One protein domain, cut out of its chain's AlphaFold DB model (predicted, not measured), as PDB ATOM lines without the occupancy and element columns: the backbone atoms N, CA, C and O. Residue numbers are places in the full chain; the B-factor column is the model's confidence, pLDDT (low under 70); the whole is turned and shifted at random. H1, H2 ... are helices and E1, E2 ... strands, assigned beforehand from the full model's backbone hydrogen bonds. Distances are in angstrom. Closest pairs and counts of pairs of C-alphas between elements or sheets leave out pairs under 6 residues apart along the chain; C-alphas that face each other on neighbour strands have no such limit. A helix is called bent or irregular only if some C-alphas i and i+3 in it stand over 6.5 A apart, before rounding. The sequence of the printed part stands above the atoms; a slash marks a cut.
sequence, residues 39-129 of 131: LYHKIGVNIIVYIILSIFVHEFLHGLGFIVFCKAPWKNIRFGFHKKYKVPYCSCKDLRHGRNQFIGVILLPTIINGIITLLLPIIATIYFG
ATOM      1  N   LEU A  39      58.014  16.741 -34.492       50.66
ATOM      2  CA  LEU A  39      56.926  16.011 -33.817       50.66
ATOM      3  C   LEU A  39      55.577  16.765 -33.929       50.66
ATOM      4  O   LEU A  39      54.512  16.157 -33.994       50.66
ATOM      5  N   TYR A  40      55.605  18.101 -34.002       50.84
ATOM      6  CA  TYR A  40      54.442  18.971 -33.767       50.84
ATOM      7  C   TYR A  40      53.360  18.971 -34.858       50.84
ATOM      8  O   TYR A  40      52.188  19.174 -34.538       50.84
ATOM      9  N   HIS A  41      53.698  18.740 -36.130       43.88
ATOM     10  CA  HIS A  41      52.716  18.859 -37.220       43.88
ATOM     11  C   HIS A  41      51.757  17.653 -37.291       43.88
ATOM     12  O   HIS A  41      50.579  17.821 -37.596       43.88
ATOM     13  N   LYS A  42      52.203  16.451 -36.885       48.19
ATOM     14  CA  LYS A  42      51.331  15.270 -36.681       48.19
ATOM     15  C   LYS A  42      50.581  15.288 -35.336       48.19
ATOM     16  O   LYS A  42      49.676  14.483 -35.131       48.19
ATOM     17  N   ILE A  43      50.925  16.193 -34.415       52.81
ATOM     18  CA  ILE A  43      50.361  16.264 -33.053       52.81
ATOM     19  C   ILE A  43      49.084  17.114 -32.967       52.81
ATOM     20  O   ILE A  43      48.286  16.901 -32.057       52.81
ATOM     21  N   GLY A  44      48.829  18.029 -33.910       54.28
ATOM     22  CA  GLY A  44      47.710  18.985 -33.819       54.28
ATOM     23  C   GLY A  44      46.316  18.351 -33.683       54.28
ATOM     24  O   GLY A  44      45.498  18.833 -32.906       54.28
ATOM     25  N   VAL A  45      46.053  17.237 -34.375       53.38
ATOM     26  CA  VAL A  45      44.785  16.487 -34.241       53.38
ATOM     27  C   VAL A  45      44.821  15.550 -33.024       53.38
ATOM     28  O   VAL A  45      43.829  15.415 -32.308       53.38
ATOM     29  N   ASN A  46      45.987  14.972 -32.721       67.19
ATOM     30  CA  ASN A  46      46.175  14.060 -31.589       67.19
ATOM     31  C   ASN A  46      46.030  14.754 -30.226       67.19
ATOM     32  O   ASN A  46      45.568  14.131 -29.273       67.19
ATOM     33  N   ILE A  47      46.372  16.041 -30.117       72.44
ATOM     34  CA  ILE A  47      46.336  16.753 -28.834       72.44
ATOM     35  C   ILE A  47      44.911  17.056 -28.365       72.44
ATOM     36  O   ILE A  47      44.632  16.972 -27.174       72.44
ATOM     37  N   ILE A  48      43.986  17.355 -29.284       74.88
ATOM     38  CA  ILE A  48      42.578  17.600 -28.940       74.88
ATOM     39  C   ILE A  48      41.937  16.300 -28.449       74.88
ATOM     40  O   ILE A  48      41.284  16.290 -27.406       74.88
ATOM     41  N   VAL A  49      42.179  15.195 -29.160       81.62
ATOM     42  CA  VAL A  49      41.721  13.859 -28.751       81.62
ATOM     43  C   VAL A  49      42.311  13.486 -27.390       81.62
ATOM     44  O   VAL A  49      41.574  13.048 -26.509       81.62
ATOM     45  N   TYR A  50      43.608  13.728 -27.180       81.31
ATOM     46  CA  TYR A  50      44.268  13.504 -25.896       81.31
ATOM     47  C   TYR A  50      43.628  14.311 -24.763       81.31
ATOM     48  O   TYR A  50      43.331  13.741 -23.719       81.31
ATOM     49  N   ILE A  51      43.366  15.607 -24.961       81.75
ATOM     50  CA  ILE A  51      42.724  16.456 -23.946       81.75
ATOM     51  C   ILE A  51      41.338  15.910 -23.595       81.75
ATOM     52  O   ILE A  51      41.020  15.768 -22.417       81.75
ATOM     53  N   ILE A  52      40.529  15.558 -24.600       85.44
ATOM     54  CA  ILE A  52      39.187  15.008 -24.375       85.44
ATOM     55  C   ILE A  52      39.268  13.700 -23.580       85.44
ATOM     56  O   ILE A  52      38.573  13.554 -22.577       85.44
ATOM     57  N   LEU A  53      40.137  12.768 -23.980       87.19
ATOM     58  CA  LEU A  53      40.332  11.503 -23.267       87.19
ATOM     59  C   LEU A  53      40.865  11.720 -21.846       87.19
ATOM     60  O   LEU A  53      40.386  11.081 -20.909       87.19
ATOM     61  N   SER A  54      41.802  12.652 -21.669       87.38
ATOM     62  CA  SER A  54      42.394  12.996 -20.376       87.38
ATOM     63  C   SER A  54      41.341  13.492 -19.386       87.38
ATOM     64  O   SER A  54      41.424  13.152 -18.211       87.38
ATOM     65  N   ILE A  55      40.295  14.194 -19.840       89.50
ATOM     66  CA  ILE A  55      39.170  14.595 -18.981       89.50
ATOM     67  C   ILE A  55      38.421  13.364 -18.439       89.50
ATOM     68  O   ILE A  55      38.124  13.297 -17.247       89.50
ATOM     69  N   PHE A  56      38.125  12.365 -19.274       91.44
ATOM     70  CA  PHE A  56      37.453  11.146 -18.800       91.44
ATOM     71  C   PHE A  56      38.346  10.330 -17.863       91.44
ATOM     72  O   PHE A  56      37.874   9.830 -16.840       91.44
ATOM     73  N   VAL A  57      39.641  10.237 -18.179       93.25
ATOM     74  CA  VAL A  57      40.641   9.614 -17.304       93.25
ATOM     75  C   VAL A  57      40.729  10.360 -15.972       93.25
ATOM     76  O   VAL A  57      40.786   9.718 -14.929       93.25
ATOM     77  N   HIS A  58      40.672  11.694 -15.972       93.19
ATOM     78  CA  HIS A  58      40.710  12.517 -14.765       93.19
ATOM     79  C   HIS A  58      39.573  12.164 -13.805       93.19
ATOM     80  O   HIS A  58      39.812  11.842 -12.639       93.19
ATOM     81  N   GLU A  59      38.341  12.144 -14.310       94.50
ATOM     82  CA  GLU A  59      37.184  11.778 -13.498       94.50
ATOM     83  C   GLU A  59      37.280  10.329 -13.014       94.50
ATOM     84  O   GLU A  59      37.042  10.052 -11.838       94.50
ATOM     85  N   PHE A  60      37.700   9.401 -13.878       95.62
ATOM     86  CA  PHE A  60      37.909   8.003 -13.498       95.62
ATOM     87  C   PHE A  60      38.927   7.850 -12.360       95.62
ATOM     88  O   PHE A  60      38.695   7.090 -11.418       95.62
ATOM     89  N   LEU A  61      40.023   8.612 -12.403       96.94
ATOM     90  CA  LEU A  61      41.035   8.634 -11.353       96.94
ATOM     91  C   LEU A  61      40.476   9.166 -10.027       96.94
ATOM     92  O   LEU A  61      40.833   8.625  -8.987       96.94
ATOM     93  N   HIS A  62      39.552  10.134 -10.020       95.38
ATOM     94  CA  HIS A  62      38.835  10.485  -8.784       95.38
ATOM     95  C   HIS A  62      38.040   9.293  -8.237       95.38
ATOM     96  O   HIS A  62      38.070   9.031  -7.034       95.38
ATOM     97  N   GLY A  63      37.378   8.529  -9.110       95.81
ATOM     98  CA  GLY A  63      36.707   7.280  -8.743       95.81
ATOM     99  C   GLY A  63      37.662   6.286  -8.079       95.81
ATOM    100  O   GLY A  63      37.398   5.824  -6.968       95.81
ATOM    101  N   LEU A  64      38.814   6.023  -8.699       96.88
ATOM    102  CA  LEU A  64      39.857   5.182  -8.103       96.88
ATOM    103  C   LEU A  64      40.364   5.744  -6.773       96.88
ATOM    104  O   LEU A  64      40.538   4.991  -5.819       96.88
ATOM    105  N   GLY A  65      40.534   7.060  -6.673       96.19
ATOM    106  CA  GLY A  65      40.907   7.728  -5.432       96.19
ATOM    107  C   GLY A  65      39.910   7.443  -4.309       96.19
ATOM    108  O   GLY A  65      40.323   7.117  -3.195       96.19
ATOM    109  N   PHE A  66      38.603   7.484  -4.590       96.19
ATOM    110  CA  PHE A  66      37.582   7.122  -3.604       96.19
ATOM    111  C   PHE A  66      37.708   5.666  -3.133       96.19
ATOM    112  O   PHE A  66      37.492   5.387  -1.954       96.19
ATOM    113  N   ILE A  67      38.099   4.737  -4.002       94.88
ATOM    114  CA  ILE A  67      38.291   3.325  -3.631       94.88
ATOM    115  C   ILE A  67      39.564   3.155  -2.807       94.88
ATOM    116  O   ILE A  67      39.545   2.505  -1.768       94.88
ATOM    117  N   VAL A  68      40.670   3.746  -3.254       94.81
ATOM    118  CA  VAL A  68      41.990   3.532  -2.656       94.81
ATOM    119  C   VAL A  68      42.121   4.279  -1.330       94.81
ATOM    120  O   VAL A  68      42.460   3.680  -0.311       94.81
ATOM    121  N   PHE A  69      41.817   5.578  -1.309       94.25
ATOM    122  CA  PHE A  69      42.026   6.422  -0.127       94.25
ATOM    123  C   PHE A  69      40.839   6.419   0.828       94.25
ATOM    124  O   PHE A  69      41.018   6.518   2.042       94.25
ATOM    125  N   CYS A  70      39.629   6.305   0.285       92.38
ATOM    126  CA  CYS A  70      38.391   6.352   1.055       92.38
ATOM    127  C   CYS A  70      37.696   4.987   1.135       92.38
ATOM    128  O   CYS A  70      36.542   4.945   1.543       92.38
ATOM    129  N   LYS A  71      38.327   3.881   0.710       92.44
ATOM    130  CA  LYS A  71      37.763   2.513   0.787       92.44
ATOM    131  C   LYS A  71      36.293   2.431   0.347       92.44
ATOM    132  O   LYS A  71      35.512   1.645   0.886       92.44
ATOM    133  N   ALA A  72      35.892   3.290  -0.590       92.88
ATOM    134  CA  ALA A  72      34.505   3.414  -0.987       92.88
ATOM    135  C   ALA A  72      34.146   2.222  -1.878       92.88
ATOM    136  O   ALA A  72      34.910   1.884  -2.787       92.88
ATOM    137  N   PRO A  73      32.992   1.576  -1.664       93.50
ATOM    138  CA  PRO A  73      32.577   0.491  -2.533       93.50
ATOM    139  C   PRO A  73      32.233   1.052  -3.918       93.50
ATOM    140  O   PRO A  73      31.592   2.100  -4.020       93.50
ATOM    141  N   TRP A  74      32.588   0.329  -4.985       93.25
ATOM    142  CA  TRP A  74      32.368   0.765  -6.375       93.25
ATOM    143  C   TRP A  74      30.926   1.223  -6.643       93.25
ATOM    144  O   TRP A  74      30.695   2.236  -7.293       93.25
ATOM    145  N   LYS A  75      29.941   0.532  -6.051       94.62
ATOM    146  CA  LYS A  75      28.504   0.854  -6.161       94.62
ATOM    147  C   LYS A  75      28.122   2.265  -5.680       94.62
ATOM    148  O   LYS A  75      27.061   2.767  -6.050       94.62
ATOM    149  N   ASN A  76      28.950   2.893  -4.843       94.69
ATOM    150  CA  ASN A  76      28.717   4.244  -4.336       94.69
ATOM    151  C   ASN A  76      29.320   5.326  -5.239       94.69
ATOM    152  O   ASN A  76      28.979   6.497  -5.071       94.69
ATOM    153  N   ILE A  77      30.179   4.955  -6.187       95.75
ATOM    154  CA  ILE A  77      30.812   5.878  -7.126       95.75
ATOM    155  C   ILE A  77      29.878   6.092  -8.309       95.75
ATOM    156  O   ILE A  77      29.287   5.156  -8.848       95.75
ATOM    157  N   ARG A  78      29.708   7.351  -8.703       96.00
ATOM    158  CA  ARG A  78      28.847   7.756  -9.809       96.00
ATOM    159  C   ARG A  78      29.583   8.714 -10.716       96.00
ATOM    160  O   ARG A  78      29.983   9.792 -10.277       96.00
ATOM    161  N   PHE A  79      29.663   8.330 -11.979       95.62
ATOM    162  CA  PHE A  79      30.099   9.190 -13.063       95.62
ATOM    163  C   PHE A  79      28.884   9.783 -13.765       95.62
ATOM    164  O   PHE A  79      27.838   9.139 -13.878       95.62
ATOM    165  N   GLY A  80      29.013  11.008 -14.249       93.44
ATOM    166  CA  GLY A  80      27.965  11.644 -15.026       93.44
ATOM    167  C   GLY A  80      28.463  12.862 -15.777       93.44
ATOM    168  O   GLY A  80      29.654  13.158 -15.804       93.44
ATOM    169  N   PHE A  81      27.526  13.577 -16.394       92.56
ATOM    170  CA  PHE A  81      27.813  14.789 -17.148       92.56
ATOM    171  C   PHE A  81      26.856  15.908 -16.756       92.56
ATOM    172  O   PHE A  81      25.632  15.769 -16.839       92.56
ATOM    173  N   HIS A  82      27.407  17.042 -16.334       87.38
ATOM    174  CA  HIS A  82      26.619  18.191 -15.934       87.38
ATOM    175  C   HIS A  82      26.253  19.040 -17.156       87.38
ATOM    176  O   HIS A  82      26.963  19.974 -17.515       87.38
ATOM    177  N   LYS A  83      25.084  18.788 -17.760       87.25
ATOM    178  CA  LYS A  83      24.623  19.445 -19.007       87.25
ATOM    179  C   LYS A  83      24.758  20.977 -19.015       87.25
ATOM    180  O   LYS A  83      25.272  21.535 -19.977       87.25
ATOM    181  N   LYS A  84      24.351  21.651 -17.928       84.12
ATOM    182  CA  LYS A  84      24.426  23.123 -17.793       84.12
ATOM    183  C   LYS A  84      25.857  23.676 -17.851       84.12
ATOM    184  O   LYS A  84      26.061  24.746 -18.409       84.12
ATOM    185  N   TYR A  85      26.821  22.965 -17.269       80.81
ATOM    186  CA  TYR A  85      28.217  23.404 -17.177       80.81
ATOM    187  C   TYR A  85      29.130  22.689 -18.181       80.81
ATOM    188  O   TYR A  85      30.299  23.031 -18.269       80.81
ATOM    189  N   LYS A  86      28.590  21.732 -18.950       86.00
ATOM    190  CA  LYS A  86      29.280  20.924 -19.966       86.00
ATOM    191  C   LYS A  86      30.559  20.240 -19.465       86.00
ATOM    192  O   LYS A  86      31.524  20.120 -20.211       86.00
ATOM    193  N   VAL A  87      30.550  19.771 -18.219       85.50
ATOM    194  CA  VAL A  87      31.683  19.067 -17.602       85.50
ATOM    195  C   VAL A  87      31.260  17.675 -17.136       85.50
ATOM    196  O   VAL A  87      30.155  17.532 -16.592       85.50
ATOM    197  N   PRO A  88      32.085  16.638 -17.347       90.94
ATOM    198  CA  PRO A  88      31.896  15.372 -16.663       90.94
ATOM    199  C   PRO A  88      32.180  15.538 -15.167       90.94
ATOM    200  O   PRO A  88      32.790  16.519 -14.746       90.94
ATOM    201  N   TYR A  89      31.668  14.616 -14.360       92.06
ATOM    202  CA  TYR A  89      31.911  14.601 -12.923       92.06
ATOM    203  C   TYR A  89      31.989  13.171 -12.394       92.06
ATOM    204  O   TYR A  89      31.293  12.275 -12.881       92.06
ATOM    205  N   CYS A  90      32.756  12.999 -11.324       94.19
ATOM    206  CA  CYS A  90      32.753  11.842 -10.447       94.19
ATOM    207  C   CYS A  90      32.290  12.244  -9.038       94.19
ATOM    208  O   CYS A  90      32.766  13.215  -8.454       94.19
ATOM    209  N   SER A  91      31.370  11.479  -8.450       92.69
ATOM    210  CA  SER A  91      30.932  11.663  -7.061       92.69
ATOM    211  C   SER A  91      30.860  10.337  -6.314       92.69
ATOM    212  O   SER A  91      30.665   9.283  -6.915       92.69
ATOM    213  N   CYS A  92      30.988  10.392  -4.989       93.25
ATOM    214  CA  CYS A  92      30.841   9.237  -4.112       93.25
ATOM    215  C   CYS A  92      29.684   9.470  -3.140       93.25
ATOM    216  O   CYS A  92      29.676  10.452  -2.395       93.25
ATOM    217  N   LYS A  93      28.718   8.549  -3.125       88.94
ATOM    218  CA  LYS A  93      27.664   8.511  -2.110       88.94
ATOM    219  C   LYS A  93      28.224   8.052  -0.770       88.94
ATOM    220  O   LYS A  93      29.104   7.193  -0.722       88.94
ATOM    221  N   ASP A  94      27.675   8.612   0.304       80.00
ATOM    222  CA  ASP A  94      27.991   8.240   1.685       80.00
ATOM    223  C   ASP A  94      29.493   8.279   1.995       80.00
ATOM    224  O   ASP A  94      30.060   7.340   2.557       80.00
ATOM    225  N   LEU A  95      30.159   9.374   1.618       83.50
ATOM    226  CA  LEU A  95      31.569   9.580   1.935       83.50
ATOM    227  C   LEU A  95      31.753   9.730   3.458       83.50
ATOM    228  O   LEU A  95      31.427  10.763   4.036       83.50
ATOM    229  N   ARG A  96      32.294   8.695   4.110       75.75
ATOM    230  CA  ARG A  96      32.521   8.644   5.572       75.75
ATOM    231  C   ARG A  96      33.973   8.915   5.988       75.75
ATOM    232  O   ARG A  96      34.439   8.365   6.979       75.75
ATOM    233  N   HIS A  97      34.700   9.730   5.226       80.31
ATOM    234  CA  HIS A  97      36.147   9.904   5.395       80.31
ATOM    235  C   HIS A  97      36.535  11.329   5.776       80.31
ATOM    236  O   HIS A  97      35.799  12.284   5.532       80.31
ATOM    237  N   GLY A  98      37.706  11.449   6.403       81.50
ATOM    238  CA  GLY A  98      38.271  12.721   6.826       81.50
ATOM    239  C   GLY A  98      38.807  13.560   5.663       81.50
ATOM    240  O   GLY A  98      38.932  13.115   4.519       81.50
ATOM    241  N   ARG A  99      39.163  14.806   5.987       84.25
ATOM    242  CA  ARG A  99      39.680  15.802   5.038       84.25
ATOM    243  C   ARG A  99      40.902  15.304   4.261       84.25
ATOM    244  O   ARG A  99      40.985  15.545   3.064       84.25
ATOM    245  N   ASN A 100      41.830  14.610   4.918       88.12
ATOM    246  CA  ASN A 100      43.103  14.212   4.309       88.12
ATOM    247  C   ASN A 100      42.914  13.152   3.219       88.12
ATOM    248  O   ASN A 100      43.500  13.268   2.147       88.12
ATOM    249  N   GLN A 101      42.050  12.160   3.455       91.69
ATOM    250  CA  GLN A 101      41.725  11.156   2.444       91.69
ATOM    251  C   GLN A 101      41.049  11.810   1.240       91.69
ATOM    252  O   GLN A 101      41.430  11.543   0.104       91.69
ATOM    253  N   PHE A 102      40.102  12.722   1.486       89.88
ATOM    254  CA  PHE A 102      39.437  13.463   0.418       89.88
ATOM    255  C   PHE A 102      40.413  14.328  -0.393       89.88
ATOM    256  O   PHE A 102      40.340  14.330  -1.617       89.88
ATOM    257  N   ILE A 103      41.375  14.994   0.254       89.75
ATOM    258  CA  ILE A 103      42.457  15.708  -0.445       89.75
ATOM    259  C   ILE A 103      43.234  14.745  -1.351       89.75
ATOM    260  O   ILE A 103      43.472  15.077  -2.507       89.75
ATOM    261  N   GLY A 104      43.562  13.543  -0.869       91.94
ATOM    262  CA  GLY A 104      44.192  12.503  -1.688       91.94
ATOM    263  C   GLY A 104      43.378  12.159  -2.939       91.94
ATOM    264  O   GLY A 104      43.931  12.122  -4.035       91.94
ATOM    265  N   VAL A 105      42.055  12.002  -2.805       94.12
ATOM    266  CA  VAL A 105      41.153  11.776  -3.951       94.12
ATOM    267  C   VAL A 105      41.212  12.918  -4.960       94.12
ATOM    268  O   VAL A 105      41.257  12.665  -6.163       94.12
ATOM    269  N   ILE A 106      41.201  14.166  -4.487       90.81
ATOM    270  CA  ILE A 106      41.202  15.347  -5.355       90.81
ATOM    271  C   ILE A 106      42.560  15.550  -6.045       90.81
ATOM    272  O   ILE A 106      42.603  15.983  -7.192       90.81
ATOM    273  N   LEU A 107      43.670  15.220  -5.383       91.25
ATOM    274  CA  LEU A 107      45.012  15.402  -5.943       91.25
ATOM    275  C   LEU A 107      45.441  14.276  -6.893       91.25
ATOM    276  O   LEU A 107      46.272  14.515  -7.771       91.25
ATOM    277  N   LEU A 108      44.889  13.068  -6.738       94.50
ATOM    278  CA  LEU A 108      45.308  11.885  -7.493       94.50
ATOM    279  C   LEU A 108      45.317  12.094  -9.017       94.50
ATOM    280  O   LEU A 108      46.339  11.773  -9.633       94.50
ATOM    281  N   PRO A 109      44.263  12.651  -9.649       92.75
ATOM    282  CA  PRO A 109      44.271  12.812 -11.096       92.75
ATOM    283  C   PRO A 109      45.333  13.793 -11.570       92.75
ATOM    284  O   PRO A 109      45.983  13.545 -12.579       92.75
ATOM    285  N   THR A 110      45.550  14.881 -10.829       87.88
ATOM    286  CA  THR A 110      46.567  15.884 -11.158       87.88
ATOM    287  C   THR A 110      47.968  15.282 -11.109       87.88
ATOM    288  O   THR A 110      48.762  15.509 -12.019       87.88
ATOM    289  N   ILE A 111      48.262  14.470 -10.089       89.44
ATOM    290  CA  ILE A 111      49.565  13.809  -9.941       89.44
ATOM    291  C   ILE A 111      49.785  12.805 -11.077       89.44
ATOM    292  O   ILE A 111      50.788  12.887 -11.783       89.44
ATOM    293  N   ILE A 112      48.842  11.883 -11.289       92.19
ATOM    294  CA  ILE A 112      48.989  10.824 -12.296       92.19
ATOM    295  C   ILE A 112      49.031  11.413 -13.707       92.19
ATOM    296  O   ILE A 112      49.932  11.091 -14.478       92.19
ATOM    297  N   ASN A 113      48.101  12.307 -14.049       85.81
ATOM    298  CA  ASN A 113      48.057  12.917 -15.377       85.81
ATOM    299  C   ASN A 113      49.275  13.825 -15.622       85.81
ATOM    300  O   ASN A 113      49.775  13.893 -16.745       85.81
ATOM    301  N   GLY A 114      49.800  14.471 -14.573       82.62
ATOM    302  CA  GLY A 114      51.059  15.218 -14.622       82.62
ATOM    303  C   GLY A 114      52.256  14.324 -14.949       82.62
ATOM    304  O   GLY A 114      53.003  14.622 -15.877       82.62
ATOM    305  N   ILE A 115      52.396  13.188 -14.257       86.12
ATOM    306  CA  ILE A 115      53.451  12.199 -14.533       86.12
ATOM    307  C   ILE A 115      53.330  11.654 -15.961       86.12
ATOM    308  O   ILE A 115      54.318  11.633 -16.689       86.12
ATOM    309  N   ILE A 116      52.125  11.265 -16.395       83.69
ATOM    310  CA  ILE A 116      51.879  10.772 -17.761       83.69
ATOM    311  C   ILE A 116      52.313  11.813 -18.797       83.69
ATOM    312  O   ILE A 116      53.011  11.477 -19.754       83.69
ATOM    313  N   THR A 117      51.950  13.078 -18.583       78.06
ATOM    314  CA  THR A 117      52.302  14.177 -19.491       78.06
ATOM    315  C   THR A 117      53.817  14.399 -19.565       78.06
ATOM    316  O   THR A 117      54.324  14.706 -20.640       78.06
ATOM    317  N   LEU A 118      54.552  14.205 -18.462       77.31
ATOM    318  CA  LEU A 118      56.019  14.289 -18.442       77.31
ATOM    319  C   LEU A 118      56.696  13.102 -19.145       77.31
ATOM    320  O   LEU A 118      57.698  13.289 -19.830       77.31
ATOM    321  N   LEU A 119      56.160  11.888 -18.990       79.75
ATOM    322  CA  LEU A 119      56.759  10.669 -19.544       79.75
ATOM    323  C   LEU A 119      56.475  10.474 -21.038       79.75
ATOM    324  O   LEU A 119      57.339   9.987 -21.763       79.75
ATOM    325  N   LEU A 120      55.291  10.868 -21.511       75.38
ATOM    326  CA  LEU A 120      54.873  10.756 -22.914       75.38
ATOM    327  C   LEU A 120      55.917  11.249 -23.933       75.38
ATOM    328  O   LEU A 120      56.245  10.483 -24.840       75.38
ATOM    329  N   PRO A 121      56.465  12.476 -23.821       70.44
ATOM    330  CA  PRO A 121      57.469  12.958 -24.765       70.44
ATOM    331  C   PRO A 121      58.780  12.174 -24.668       70.44
ATOM    332  O   PRO A 121      59.365  11.881 -25.700       70.44
ATOM    333  N   ILE A 122      59.213  11.773 -23.467       72.44
ATOM    334  CA  ILE A 122      60.436  10.973 -23.279       72.44
ATOM    335  C   ILE A 122      60.304   9.630 -24.005       72.44
ATOM    336  O   ILE A 122      61.185   9.238 -24.767       72.44
ATOM    337  N   ILE A 123      59.174   8.948 -23.809       73.06
ATOM    338  CA  ILE A 123      58.867   7.678 -24.470       73.06
ATOM    339  C   ILE A 123      58.801   7.880 -25.987       73.06
ATOM    340  O   ILE A 123      59.421   7.127 -26.732       73.06
ATOM    341  N   ALA A 124      58.101   8.916 -26.457       69.00
ATOM    342  CA  ALA A 124      58.013   9.218 -27.882       69.00
ATOM    343  C   ALA A 124      59.401   9.450 -28.505       69.00
ATOM    344  O   ALA A 124      59.681   8.911 -29.571       69.00
ATOM    345  N   THR A 125      60.295  10.176 -27.830       64.81
ATOM    346  CA  THR A 125      61.669  10.392 -28.300       64.81
ATOM    347  C   THR A 125      62.439   9.079 -28.459       64.81
ATOM    348  O   THR A 125      63.094   8.887 -29.480       64.81
ATOM    349  N   ILE A 126      62.312   8.150 -27.501       73.44
ATOM    350  CA  ILE A 126      62.970   6.832 -27.550       73.44
ATOM    351  C   ILE A 126      62.443   5.988 -28.721       73.44
ATOM    352  O   ILE A 126      63.232   5.413 -29.466       73.44
ATOM    353  N   TYR A 127      61.122   5.914 -28.902       66.81
ATOM    354  CA  TYR A 127      60.509   5.059 -29.928       66.81
ATOM    355  C   TYR A 127      60.612   5.624 -31.350       66.81
ATOM    356  O   TYR A 127      60.689   4.853 -32.304       66.81
ATOM    357  N   PHE A 128      60.598   6.950 -31.509       65.06
ATOM    358  CA  PHE A 128      60.665   7.606 -32.820       65.06
ATOM    359  C   PHE A 128      62.081   8.051 -33.216       65.06
ATOM    360  O   PHE A 128      62.236   8.657 -34.274       65.06
ATOM    361  N   GLY A 129      63.104   7.742 -32.409       53.12
ATOM    362  CA  GLY A 129      64.511   7.967 -32.756       53.12
ATOM    363  C   GLY A 129      64.887   9.438 -32.954       53.12
ATOM    364  O   GLY A 129      65.764   9.736 -33.754       53.12
TER     365      GLY A 129
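Overview. This is residues 39 to 129 of the 131 residues of the protein "DUF3267 domain-containing protein" of Tissierella pigra (UniProt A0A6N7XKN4). Two long helices running opposite ways, H1 and the bent H2, make a narrow V: they meet along the later part of H1 and the first part of H2, and draw away from each other beyond it. A two-stranded hairpin, E1 and E2, packs on the later part of H1, with E2 the nearer strand, and H1 lies between this hairpin and the arm H2b. The printed part has 91 residues with two named helices and two named strands, in the order H1, E1, E2, H2; the sheet, E1 - E2, is antiparallel, and the class is mostly helix. The whole is loose and elongated, with a radius of gyration of the C-alphas of 16.1 A and spans of 49 by 30 by 20 A.

Along the chain. H1 takes residues 43 to 68, from C-alpha 43 at (50.361, 16.264, -33.053), and is 34.0 A long, with a kink of 28 degrees near residue 54. E1 is residues 77 to 82, 15.7 A, and E2 is residues 87 to 92, 16.7 A, beginning at C-alpha 87 at (31.683, 19.067, -17.602). H2, residues 99 to 128, was assigned as one helix by its hydrogen bonds but is bent, with C-alphas 106 and 109 7.0 A apart. Its arm H2a is residues 99 to 106, 10.5 A. Its arm H2b is residues 109 to 128, 27.7 A, ending at C-alpha 128 at (60.665, 7.606, -32.820); H2b is irregular, with C-alphas 118 and 121 6.6 A apart, and has a kink of 27 degrees near residue 122.

Arrangement. H1 touches H2a with residues 62 to 66 alone, the closest C-alphas being those of Gly 65 and Val 105, 4.3 A apart, at a shallow tilt of 28 degrees, opposite ways. H1 residues 54 to 62 touch H2b residues 109 to 113, with the C-alphas of His 58 and Pro 109 closest at 5.1 A, at a steep tilt of 42 degrees, opposite ways. H2a and H2b stand at a shallow tilt of 34.7 degrees, only just short of steep. E1 and E2 form a hairpin of antiparallel neighbours at 155 degrees; N 80 and O 89 are 2.9 A apart and N 91 and O 78 are 2.8 A apart, within hydrogen-bond range. The closest C-alphas of H1 and E2 are those of Glu 59 and Cys 90, 5.4 A apart. E1 is apart from both arms, and E2 is apart from H2b. Every O i to N i+4 pair is within hydrogen-bond range in H2a, against 19 of 22 in H1 and 14 of 16 in H2b.

Size, cuts and confidence. The two C-alphas farthest apart are those of Asp 94 and Gly 129, 50.2 A. Residues 40 to 53, of which 43 to 53 belong to H1, stand free, and so do residues 114 to 120 of H2. The printed part has no cut and no long link; the link from E1 to E2 is tight. The mean pLDDT of the printed part is 83.6, with residues 39 to 46, 124 to 125 and 127 to 129 under 70.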